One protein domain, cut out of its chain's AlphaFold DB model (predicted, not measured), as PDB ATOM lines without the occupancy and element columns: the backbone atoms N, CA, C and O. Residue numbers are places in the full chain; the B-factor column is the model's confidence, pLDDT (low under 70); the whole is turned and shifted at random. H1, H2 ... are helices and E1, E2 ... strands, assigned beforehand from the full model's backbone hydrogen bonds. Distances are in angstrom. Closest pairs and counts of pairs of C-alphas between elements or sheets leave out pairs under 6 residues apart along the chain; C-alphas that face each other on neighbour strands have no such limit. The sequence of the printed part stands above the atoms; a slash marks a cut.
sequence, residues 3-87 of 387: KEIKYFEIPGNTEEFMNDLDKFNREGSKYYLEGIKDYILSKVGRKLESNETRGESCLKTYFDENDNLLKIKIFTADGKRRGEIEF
ATOM      1  N   LYS A   3     392.339 210.362 455.113       90.06
ATOM      2  CA  LYS A   3     391.419 209.242 455.283       90.06
ATOM      3  C   LYS A   3     390.186 209.650 456.064       90.06
ATOM      4  O   LYS A   3     389.074 209.287 455.693       90.06
ATOM      5  N   GLU A   4     390.386 210.362 457.170       89.69
ATOM      6  CA  GLU A   4     389.323 210.601 458.137       89.69
ATOM      7  C   GLU A   4     389.446 211.980 458.780       89.69
ATOM      8  O   GLU A   4     390.542 212.457 459.086       89.69
ATOM      9  N   ILE A   5     388.288 212.591 459.017       88.88
ATOM     10  CA  ILE A   5     388.144 213.833 459.766       88.88
ATOM     11  C   ILE A   5     387.259 213.529 460.960       88.88
ATOM     12  O   ILE A   5     386.171 212.967 460.808       88.88
ATOM     13  N   LYS A   6     387.726 213.884 462.154       91.31
ATOM     14  CA  LYS A   6     386.967 213.702 463.392       91.31
ATOM     15  C   LYS A   6     386.746 215.039 464.063       91.31
ATOM     16  O   LYS A   6     387.612 215.910 464.033       91.31
ATOM     17  N   TYR A   7     385.598 215.149 464.716       92.25
ATOM     18  CA  TYR A   7     385.289 216.265 465.586       92.25
ATOM     19  C   TYR A   7     385.222 215.777 467.024       92.25
ATOM     20  O   TYR A   7     384.671 214.709 467.298       92.25
ATOM     21  N   PHE A   8     385.790 216.551 467.939       92.50
ATOM     22  CA  PHE A   8     385.764 216.248 469.363       92.50
ATOM     23  C   PHE A   8     385.383 217.482 470.163       92.50
ATOM     24  O   PHE A   8     385.863 218.572 469.868       92.50
ATOM     25  N   GLU A   9     384.547 217.307 471.179       93.62
ATOM     26  CA  GLU A   9     384.212 218.367 472.131       93.62
ATOM     27  C   GLU A   9     385.452 218.762 472.952       93.62
ATOM     28  O   GLU A   9     386.248 217.902 473.337       93.62
ATOM     29  N   ILE A  10     385.616 220.053 473.237       91.69
ATOM     30  CA  ILE A  10     386.596 220.555 474.206       91.69
ATOM     31  C   ILE A  10     385.842 220.797 475.518       91.69
ATOM     32  O   ILE A  10     385.142 221.807 475.627       91.69
ATOM     33  N   PRO A  11     385.951 219.899 476.511       84.31
ATOM     34  CA  PRO A  11     385.225 220.046 477.758       84.31
ATOM     35  C   PRO A  11     385.762 221.250 478.538       84.31
ATOM     36  O   PRO A  11     386.967 221.396 478.739       84.31
ATOM     37  N   GLY A  12     384.856 222.099 479.022       87.44
ATOM     38  CA  GLY A  12     385.204 223.235 479.874       87.44
ATOM     39  C   GLY A  12     385.631 224.490 479.107       87.44
ATOM     40  O   GLY A  12     385.040 224.849 478.090       87.44
ATOM     41  N   ASN A  13     386.605 225.228 479.652       86.31
ATOM     42  CA  ASN A  13     387.012 226.523 479.111       86.31
ATOM     43  C   ASN A  13     388.020 226.353 477.962       86.31
ATOM     44  O   ASN A  13     389.145 225.902 478.161       86.31
ATOM     45  N   THR A  14     387.644 226.786 476.756       85.88
ATOM     46  CA  THR A  14     388.518 226.752 475.570       85.88
ATOM     47  C   THR A  14     389.814 227.542 475.759       85.88
ATOM     48  O   THR A  14     390.838 227.167 475.200       85.88
ATOM     49  N   GLU A  15     389.800 228.617 476.547       86.31
ATOM     50  CA  GLU A  15     390.989 229.432 476.813       86.31
ATOM     51  C   GLU A  15     392.013 228.691 477.681       86.31
ATOM     52  O   GLU A  15     393.209 228.777 477.423       86.31
ATOM     53  N   GLU A  16     391.557 227.899 478.652       88.56
ATOM     54  CA  GLU A  16     392.430 227.035 479.454       88.56
ATOM     55  C   GLU A  16     393.097 225.975 478.571       88.56
ATOM     56  O   GLU A  16     394.318 225.830 478.592       88.56
ATOM     57  N   PHE A  17     392.315 225.329 477.701       87.94
ATOM     58  CA  PHE A  17     392.833 224.362 476.734       87.94
ATOM     59  C   PHE A  17     393.874 224.980 475.781       87.94
ATOM     60  O   PHE A  17     394.904 224.369 475.503       87.94
ATOM     61  N   MET A  18     393.637 226.209 475.304       85.38
ATOM     62  CA  MET A  18     394.599 226.936 474.464       85.38
ATOM     63  C   MET A  18     395.873 227.310 475.226       85.38
ATOM     64  O   MET A  18     396.964 227.163 474.685       85.38
ATOM     65  N   ASN A  19     395.754 227.752 476.479       86.88
ATOM     66  CA  ASN A  19     396.910 228.089 477.310       86.88
ATOM     67  C   ASN A  19     397.786 226.863 477.589       86.88
ATOM     68  O   ASN A  19     399.014 226.969 477.557       86.88
ATOM     69  N   ASP A  20     397.171 225.702 477.813       85.69
ATOM     70  CA  ASP A  20     397.895 224.439 477.941       85.69
ATOM     71  C   ASP A  20     398.661 224.117 476.656       85.69
ATOM     72  O   ASP A  20     399.855 223.823 476.707       85.69
ATOM     73  N   LEU A  21     398.014 224.226 475.492       83.44
ATOM     74  CA  LEU A  21     398.660 223.987 474.200       83.44
ATOM     75  C   LEU A  21     399.811 224.950 473.912       83.44
ATOM     76  O   LEU A  21     400.877 224.517 473.475       83.44
ATOM     77  N   ASP A  22     399.626 226.238 474.188       82.25
ATOM     78  CA  ASP A  22     400.674 227.245 474.045       82.25
ATOM     79  C   ASP A  22     401.860 226.944 474.960       82.25
ATOM     80  O   ASP A  22     403.016 227.086 474.552       82.25
ATOM     81  N   LYS A  23     401.591 226.498 476.191       83.31
ATOM     82  CA  LYS A  23     402.627 226.065 477.125       83.31
ATOM     83  C   LYS A  23     403.399 224.867 476.567       83.31
ATOM     84  O   LYS A  23     404.627 224.923 476.538       83.31
ATOM     85  N   PHE A  24     402.711 223.848 476.048       77.88
ATOM     86  CA  PHE A  24     403.355 222.701 475.395       77.88
ATOM     87  C   PHE A  24     404.213 223.117 474.195       77.88
ATOM     88  O   PHE A  24     405.335 222.636 474.047       77.88
ATOM     89  N   ASN A  25     403.719 224.039 473.364       73.31
ATOM     90  CA  ASN A  25     404.453 224.531 472.202       73.31
ATOM     91  C   ASN A  25     405.734 225.284 472.612       73.31
ATOM     92  O   ASN A  25     406.795 225.088 472.023       73.31
ATOM     93  N   ARG A  26     405.666 226.104 473.672       78.06
ATOM     94  CA  ARG A  26     406.830 226.837 474.207       78.06
ATOM     95  C   ARG A  26     407.852 225.934 474.890       78.06
ATOM     96  O   ARG A  26     409.043 226.221 474.815       78.06
ATOM     97  N   GLU A  27     407.406 224.871 475.556       78.25
ATOM     98  CA  GLU A  27     408.282 223.922 476.259       78.25
ATOM     99  C   GLU A  27     409.037 222.974 475.305       78.25
ATOM    100  O   GLU A  27     409.940 222.261 475.739       78.25
ATOM    101  N   GLY A  28     408.744 223.039 473.999       64.62
ATOM    102  CA  GLY A  28     409.721 222.875 472.923       64.62
ATOM    103  C   GLY A  28     410.650 221.668 473.037       64.62
ATOM    104  O   GLY A  28     411.846 221.815 473.288       64.62
ATOM    105  N   SER A  29     410.153 220.467 472.735       53.91
ATOM    106  CA  SER A  29     411.053 219.413 472.270       53.91
ATOM    107  C   SER A  29     410.426 218.558 471.175       53.91
ATOM    108  O   SER A  29     409.315 218.048 471.280       53.91
ATOM    109  N   LYS A  30     411.195 218.382 470.098       52.69
ATOM    110  CA  LYS A  30     410.871 217.627 468.875       52.69
ATOM    111  C   LYS A  30     410.498 216.149 469.135       52.69
ATOM    112  O   LYS A  30     410.026 215.470 468.233       52.69
ATOM    113  N   TYR A  31     410.681 215.661 470.366       52.12
ATOM    114  CA  TYR A  31     410.342 214.310 470.826       52.12
ATOM    115  C   TYR A  31     408.950 214.197 471.482       52.12
ATOM    116  O   TYR A  31     408.601 213.128 471.970       52.12
ATOM    117  N   TYR A  32     408.145 215.269 471.491       63.22
ATOM    118  CA  TYR A  32     406.841 215.317 472.173       63.22
ATOM    119  C   TYR A  32     405.612 215.299 471.260       63.22
ATOM    120  O   TYR A  32     404.506 215.394 471.778       63.22
ATOM    121  N   LEU A  33     405.734 215.159 469.934       66.25
ATOM    122  CA  LEU A  33     404.542 215.158 469.065       66.25
ATOM    123  C   LEU A  33     403.559 214.027 469.420       66.25
ATOM    124  O   LEU A  33     402.351 214.260 469.452       66.25
ATOM    125  N   GLU A  34     404.066 212.842 469.779       70.38
ATOM    126  CA  GLU A  34     403.235 211.755 470.320       70.38
ATOM    127  C   GLU A  34     402.617 212.133 471.675       70.38
ATOM    128  O   GLU A  34     401.420 211.953 471.875       70.38
ATOM    129  N   GLY A  35     403.386 212.766 472.566       78.56
ATOM    130  CA  GLY A  35     402.888 213.241 473.859       78.56
ATOM    131  C   GLY A  35     401.819 214.334 473.748       78.56
ATOM    132  O   GLY A  35     400.866 214.328 474.519       78.56
ATOM    133  N   ILE A  36     401.929 215.247 472.777       78.31
ATOM    134  CA  ILE A  36     400.925 216.284 472.493       78.31
ATOM    135  C   ILE A  36     399.663 215.642 471.921       78.31
ATOM    136  O   ILE A  36     398.561 215.991 472.342       78.31
ATOM    137  N   LYS A  37     399.805 214.680 471.002       81.12
ATOM    138  CA  LYS A  37     398.674 213.908 470.476       81.12
ATOM    139  C   LYS A  37     397.929 213.206 471.612       81.12
ATOM    140  O   LYS A  37     396.719 213.385 471.732       81.12
ATOM    141  N   ASP A  38     398.639 212.472 472.462       82.75
ATOM    142  CA  ASP A  38     398.045 211.745 473.585       82.75
ATOM    143  C   ASP A  38     397.440 212.697 474.619       82.75
ATOM    144  O   ASP A  38     396.333 212.459 475.100       82.75
ATOM    145  N   TYR A  39     398.109 213.817 474.911       83.50
ATOM    146  CA  TYR A  39     397.579 214.859 475.786       83.50
ATOM    147  C   TYR A  39     396.253 215.398 475.256       83.50
ATOM    148  O   TYR A  39     395.249 215.362 475.967       83.50
ATOM    149  N   ILE A  40     396.224 215.837 473.997       82.88
ATOM    150  CA  ILE A  40     395.021 216.382 473.369       82.88
ATOM    151  C   ILE A  40     393.904 215.342 473.388       82.88
ATOM    152  O   ILE A  40     392.803 215.637 473.851       82.88
ATOM    153  N   LEU A  41     394.190 214.111 472.959       81.94
ATOM    154  CA  LEU A  41     393.199 213.036 472.935       81.94
ATOM    155  C   LEU A  41     392.732 212.622 474.342       81.94
ATOM    156  O   LEU A  41     391.613 212.141 474.484       81.94
ATOM    157  N   SER A  42     393.536 212.851 475.385       86.75
ATOM    158  CA  SER A  42     393.138 212.632 476.784       86.75
ATOM    159  C   SER A  42     392.271 213.753 477.365       86.75
ATOM    160  O   SER A  42     391.606 213.552 478.383       86.75
ATOM    161  N   LYS A  43     392.297 214.941 476.749       86.62
ATOM    162  CA  LYS A  43     391.592 216.144 477.215       86.62
ATOM    163  C   LYS A  43     390.313 216.437 476.451       86.62
ATOM    164  O   LYS A  43     389.519 217.245 476.923       86.62
ATOM    165  N   VAL A  44     390.101 215.806 475.303       89.69
ATOM    166  CA  VAL A  44     388.852 215.944 474.556       89.69
ATOM    167  C   VAL A  44     387.714 215.139 475.174       89.69
ATOM    168  O   VAL A  44     387.915 214.100 475.800       89.69
ATOM    169  N   GLY A  45     386.501 215.642 474.978       90.12
ATOM    170  CA  GLY A  45     385.258 215.007 475.377       90.12
ATOM    171  C   GLY A  45     384.789 213.981 474.350       90.12
ATOM    172  O   GLY A  45     385.572 213.252 473.736       90.12
ATOM    173  N   ARG A  46     383.472 213.902 474.158       92.94
ATOM    174  CA  ARG A  46     382.880 212.954 473.209       92.94
ATOM    175  C   ARG A  46     383.221 213.318 471.759       92.94
ATOM    176  O   ARG A  46     383.458 214.481 471.425       92.94
ATOM    177  N   LYS A  47     383.186 212.309 470.884       93.81
ATOM    178  CA  LYS A  47     383.171 212.517 469.430       93.81
ATOM    179  C   LYS A  47     381.881 213.255 469.049       93.81
ATOM    180  O   LYS A  47     380.818 212.930 469.578       93.81
ATOM    181  N   LEU A  48     382.001 214.215 468.143       87.38
ATOM    182  CA  LEU A  48     380.897 214.983 467.577       87.38
ATOM    183  C   LEU A  48     380.724 214.627 466.097       87.38
ATOM    184  O   LEU A  48     381.701 214.388 465.381       87.38
ATOM    185  N   GLU A  49     379.482 214.638 465.632       89.75
ATOM    186  CA  GLU A  49     379.165 214.761 464.214       89.75
ATOM    187  C   GLU A  49     379.308 216.223 463.765       89.75
ATOM    188  O   GLU A  49     379.184 217.156 464.561       89.75
ATOM    189  N   SER A  50     379.560 216.459 462.473       84.44
ATOM    190  CA  SER A  50     379.821 217.817 461.958       84.44
ATOM    191  C   SER A  50     378.695 218.810 462.295       84.44
ATOM    192  O   SER A  50     378.962 219.946 462.680       84.44
ATOM    193  N   ASN A  51     377.432 218.383 462.241       84.88
ATOM    194  CA  ASN A  51     376.276 219.211 462.598       84.88
ATOM    195  C   ASN A  51     376.123 219.461 464.112       84.88
ATOM    196  O   ASN A  51     375.483 220.441 464.488       84.88
ATOM    197  N   GLU A  52     376.701 218.615 464.968       88.12
ATOM    198  CA  GLU A  52     376.697 218.784 466.429       88.12
ATOM    199  C   GLU A  52     377.735 219.803 466.909       88.12
ATOM    200  O   GLU A  52     377.653 220.270 468.038       88.12
ATOM    201  N   THR A  53     378.694 220.187 466.062       89.06
ATOM    202  CA  THR A  53     379.727 221.175 466.428       89.06
ATOM    203  C   THR A  53     379.179 222.591 466.626       89.06
ATOM    204  O   THR A  53     379.862 223.464 467.156       89.06
ATOM    205  N   ARG A  54     377.939 222.861 466.200       87.88
ATOM    206  CA  ARG A  54     377.337 224.187 466.321       87.88
ATOM    207  C   ARG A  54     376.933 224.465 467.768       87.88
ATOM    208  O   ARG A  54     375.993 223.861 468.273       87.88
ATOM    209  N   GLY A  55     377.558 225.472 468.374       87.56
ATOM    210  CA  GLY A  55     377.335 225.824 469.776       87.56
ATOM    211  C   GLY A  55     378.289 225.122 470.741       87.56
ATOM    212  O   GLY A  55     378.197 225.381 471.935       87.56
ATOM    213  N   GLU A  56     379.221 224.312 470.234       89.56
ATOM    214  CA  GLU A  56     380.189 223.561 471.031       89.56
ATOM    215  C   GLU A  56     381.614 223.937 470.639       89.56
ATOM    216  O   GLU A  56     381.953 224.008 469.456       89.56
ATOM    217  N   SER A  57     382.473 224.190 471.625       92.06
ATOM    218  CA  SER A  57     383.900 224.323 471.340       92.06
ATOM    219  C   SER A  57     384.444 222.957 470.951       92.06
ATOM    220  O   SER A  57     384.233 221.973 471.662       92.06
ATOM    221  N   CYS A  58     385.133 222.874 469.815       93.75
ATOM    222  CA  CYS A  58     385.515 221.591 469.248       93.75
ATOM    223  C   CYS A  58     386.893 221.592 468.588       93.75
ATOM    224  O   CYS A  58     387.380 222.608 468.086       93.75
ATOM    225  N   LEU A  59     387.490 220.407 468.520       93.06
ATOM    226  CA  LEU A  59     388.641 220.103 467.681       93.06
ATOM    227  C   LEU A  59     388.180 219.451 466.391       93.06
ATOM    228  O   LEU A  59     387.413 218.497 466.440       93.06
ATOM    229  N   LYS A  60     388.716 219.907 465.263       93.31
ATOM    230  CA  LYS A  60     388.667 219.205 463.981       93.31
ATOM    231  C   LYS A  60     390.038 218.593 463.737       93.31
ATOM    232  O   LYS A  60     391.032 219.315 463.665       93.31
ATOM    233  N   THR A  61     390.099 217.275 463.659       92.25
ATOM    234  CA  THR A  61     391.352 216.530 463.528       92.25
ATOM    235  C   THR A  61     391.371 215.763 462.218       92.25
ATOM    236  O   THR A  61     390.340 215.256 461.777       92.25
ATOM    237  N   TYR A  62     392.540 215.707 461.585       92.25
ATOM    238  CA  TYR A  62     392.720 215.127 460.256       92.25
ATOM    239  C   TYR A  62     393.707 213.979 460.350       92.25
ATOM    240  O   TYR A  62     394.785 214.144 460.925       92.25
ATOM    241  N   PHE A  63     393.344 212.837 459.778       90.06
ATOM    242  CA  PHE A  63     394.162 211.631 459.791       90.06
ATOM    243  C   PHE A  63     394.521 211.190 458.374       90.06
ATOM    244  O   PHE A  63     393.704 211.304 457.453       90.06
ATOM    245  N   ASP A  64     395.736 210.673 458.201       90.50
ATOM    246  CA  ASP A  64     396.156 210.022 456.960       90.50
ATOM    247  C   ASP A  64     395.631 208.580 456.852       90.50
ATOM    248  O   ASP A  64     394.897 208.081 457.708       90.50
ATOM    249  N   GLU A  65     396.010 207.896 455.774       89.12
ATOM    250  CA  GLU A  65     395.635 206.500 455.516       89.12
ATOM    251  C   GLU A  65     396.105 205.516 456.604       89.12
ATOM    252  O   GLU A  65     395.460 204.485 456.822       89.12
ATOM    253  N   ASN A  66     397.164 205.871 457.335       89.75
ATOM    254  CA  ASN A  66     397.798 205.077 458.385       89.75
ATOM    255  C   ASN A  66     397.332 205.472 459.801       89.75
ATOM    256  O   ASN A  66     397.937 205.045 460.783       89.75
ATOM    257  N   ASP A  67     396.269 206.277 459.921       87.44
ATOM    258  CA  ASP A  67     395.751 206.813 461.188       87.44
ATOM    259  C   ASP A  67     396.761 207.700 461.955       87.44
ATOM    260  O   ASP A  67     396.633 207.933 463.169       87.44
ATOM    261  N   ASN A  68     397.746 208.266 461.247       87.38
ATOM    262  CA  ASN A  68     398.584 209.325 461.790       87.38
ATOM    263  C   ASN A  68     397.796 210.628 461.805       87.38
ATOM    264  O   ASN A  68     397.129 210.989 460.837       87.38
ATOM    265  N   LEU A  69     397.890 211.345 462.918       88.19
ATOM    266  CA  LEU A  69     397.301 212.666 463.050       88.19
ATOM    267  C   LEU A  69     398.154 213.650 462.245       88.19
ATOM    268  O   LEU A  69     399.330 213.811 462.549       88.19
ATOM    269  N   LEU A  70     397.557 214.289 461.245       89.00
ATOM    270  CA  LEU A  70     398.216 215.250 460.359       89.00
ATOM    271  C   LEU A  70     398.074 216.680 460.862       89.00
ATOM    272  O   LEU A  70     398.972 217.504 460.724       89.00
ATOM    273  N   LYS A  71     396.894 217.001 461.392       90.00
ATOM    274  CA  LYS A  71     396.510 218.377 461.684       90.00
ATOM    275  C   LYS A  71     395.422 218.421 462.741       90.00
ATOM    276  O   LYS A  71     394.575 217.527 462.820       90.00
ATOM    277  N   ILE A  72     395.427 219.484 463.531       90.44
ATOM    278  CA  ILE A  72     394.349 219.847 464.444       90.44
ATOM    279  C   ILE A  72     393.991 221.303 464.189       90.44
ATOM    280  O   ILE A  72     394.862 222.169 464.177       90.44
ATOM    281  N   LYS A  73     392.696 221.577 464.052       91.88
ATOM    282  CA  LYS A  73     392.140 222.925 464.128       91.88
ATOM    283  C   LYS A  73     391.224 223.032 465.333       91.88
ATOM    284  O   LYS A  73     390.425 222.137 465.601       91.88
ATOM    285  N   ILE A  74     391.348 224.141 466.044       91.38
ATOM    286  CA  ILE A  74     390.642 224.390 467.299       91.38
ATOM    287  C   ILE A  74     389.605 225.460 467.037       91.38
ATOM    288  O   ILE A  74     389.945 226.527 466.521       91.38
ATOM    289  N   PHE A  75     388.362 225.188 467.409       90.75
ATOM    290  CA  PHE A  75     387.253 226.098 467.200       90.75
ATOM    291  C   PHE A  75     386.508 226.365 468.499       90.75
ATOM    292  O   PHE A  75     386.313 225.470 469.320       90.75
ATOM    293  N   THR A  76     386.084 227.610 468.686       89.25
ATOM    294  CA  THR A  76     385.142 227.976 469.747       89.25
ATOM    295  C   THR A  76     383.714 227.580 469.376       89.25
ATOM    296  O   THR A  76     383.420 227.318 468.212       89.25
ATOM    297  N   ALA A  77     382.815 227.576 470.363       88.00
ATOM    298  CA  ALA A  77     381.387 227.275 470.209       88.00
ATOM    299  C   ALA A  77     380.653 228.065 469.112       88.00
ATOM    300  O   ALA A  77     379.669 227.597 468.537       88.00
ATOM    301  N   ASP A  78     381.133 229.263 468.795       82.31
ATOM    302  CA  ASP A  78     380.634 230.116 467.716       82.31
ATOM    303  C   ASP A  78     381.238 229.798 466.334       82.31
ATOM    304  O   ASP A  78     380.862 230.419 465.340       82.31
ATOM    305  N   GLY A  79     382.140 228.818 466.247       83.94
ATOM    306  CA  GLY A  79     382.779 228.362 465.016       83.94
ATOM    307  C   GLY A  79     384.045 229.121 464.632       83.94
ATOM    308  O   GLY A  79     384.563 228.884 463.540       83.94
ATOM    309  N   LYS A  80     384.565 230.019 465.481       83.69
ATOM    310  CA  LYS A  80     385.819 230.734 465.203       83.69
ATOM    311  C   LYS A  80     387.032 229.838 465.416       83.69
ATOM    312  O   LYS A  80     387.202 229.247 466.479       83.69
ATOM    313  N   ARG A  81     387.929 229.809 464.429       88.69
ATOM    314  CA  ARG A  81     389.230 229.141 464.554       88.69
ATOM    315  C   ARG A  81     390.121 229.908 465.541       88.69
ATOM    316  O   ARG A  81     390.371 231.098 465.355       88.69
ATOM    317  N   ARG A  82     390.598 229.230 466.585       87.81
ATOM    318  CA  ARG A  82     391.505 229.772 467.615       87.81
ATOM    319  C   ARG A  82     392.953 229.368 467.431       87.81
ATOM    320  O   ARG A  82     393.836 230.116 467.825       87.81
ATOM    321  N   GLY A  83     393.180 228.208 466.839       85.94
ATOM    322  CA  GLY A  83     394.513 227.665 466.683       85.94
ATOM    323  C   GLY A  83     394.542 226.562 465.649       85.94
ATOM    324  O   GLY A  83     393.509 225.996 465.274       85.94
ATOM    325  N   GLU A  84     395.752 226.289 465.195       88.81
ATOM    326  CA  GLU A  84     396.059 225.257 464.229       88.81
ATOM    327  C   GLU A  84     397.415 224.658 464.577       88.81
ATOM    328  O   GLU A  84     398.357 225.388 464.880       88.81
ATOM    329  N   ILE A  85     397.484 223.330 464.571       86.06
ATOM    330  CA  ILE A  85     398.708 222.572 464.810       86.06
ATOM    331  C   ILE A  85     398.842 221.591 463.657       86.06
ATOM    332  O   ILE A  85     397.941 220.779 463.432       86.06
ATOM    333  N   GLU A  86     399.951 221.671 462.934       87.31
ATOM    334  CA  GLU A  86     400.313 220.716 461.890       87.31
ATOM    335  C   GLU A  86     401.385 219.764 462.421       87.31
ATOM    336  O   GLU A  86     402.296 220.165 463.146       87.31
ATOM    337  N   PHE A  87     401.240 218.486 462.090       83.25
ATOM    338  CA  PHE A  87     402.139 217.419 462.495       83.25
ATOM    339  C   PHE A  87     402.911 216.966 461.259       83.25
ATOM    340  O   PHE A  87     402.318 216.527 460.274       83.25
TER     341      PHE A  87
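This is residues 3 to 87 of the 387 residues of an uncharacterized protein of Candidatus Hydrogenedentes bacterium (UniProt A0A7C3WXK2). A twisted sheet of four antiparallel strands has two helices, H1 and H2, over one of its faces, running opposite ways, while the short helix H3 sits on the other face at the E1 edge. Residues 26 to 31, of which 26 to 27 belong to H1 and the others to the link from H1 to H2, stick out from the body. The printed part has 85 residues with three named helices and four named strands, in the order E1, H1, H2, H3, E2, E3, E4 along the chain. The sheet runs E1, E2, E3, E4, and the class is mixed, helices and strands. The whole is compact, with a radius of gyration of the C-alphas of 12.4 A and spans of 35 by 31 by 19 A.

E1, residues 3 to 9, begins at C-alpha 3, at (391.419, 209.242, 455.283), and is 20.5 A long from first to last C-alpha. H1, residues 14 to 27, is the longest helix and measures 20.0 A; its C-alpha 14 is at (388.518, 226.752, 475.570). H2 follows with residues 33 to 43, 15.3 A long. H3 has four residues, 50 to 53. E2, residues 58 to 64, is 20.0 A long, and E3, residues 69 to 75, is 17.3 A long. E4, residues 81 to 86, measures 14.2 A and ends at C-alpha 86, at (400.313, 220.716, 461.890).

In the sheet, E1 and E4 are the edge strands; they are apart. E1 and E2 are antiparallel at 161 degrees between their directions, with N 6 and O 61 3.0 A apart and N 61 and O 6 2.9 A apart, within hydrogen-bond range. E2, E3 and E4 form a meander, each strand the antiparallel neighbour of the one before. E2 and E3 are a hairpin at 163 degrees, with N 60 and O 73 2.8 A apart. E3 and E4 are a hairpin at 169 degrees, with N 72 and O 85 2.8 A apart. Outside the named strands, residues 47 to 48 pair antiparallel with residues 7 to 8 of E1. H1 and H2 on one face of the sheet form two layers with it, helices in one and strands in the other. H1 is on the sheet at a height over the sheet of 10.3 A, over E4 and only just over E3, on which 3 of its C-alphas fall. On the local plane H1 stands at 31 degrees to E4, only just slantwise to the strands. The closest C-alphas of H1 and E4 are those of Met 18 and Gly 83, 7.8 A apart. H2 is also on the sheet; its closest C-alphas with E3 are those of Lys 37 and Leu 69, 7.7 A apart. H1 and H2 are close but not clearly touching, with the C-alphas of Phe 24 and Ile 36 closest at 7.5 A. They stand at a shallow tilt of 19 degrees, opposite ways. H3 is on the sheet on the opposite face from H1, at a height over the sheet of 8.7 A, and only just over E1, on which 3 of its 4 C-alphas fall. The closest C-alphas of E1 and H3 are those of Tyr 7 and Ser 50, 6.7 A apart. H3 is apart from both H1 and H2. In H1 and H2 every O i to N i+4 pair is within hydrogen-bond range; H3 is too short for such a pair.

The two C-alphas farthest apart are those of Ser 29 and Asn 51, at 36.1 A. The printed part has no cut, and no link is long: H2 to H3 is short and the others are tight. The mean pLDDT of the printed part is 85.1, and residues 28 to 33, of which 33 belongs to H2, are under 70.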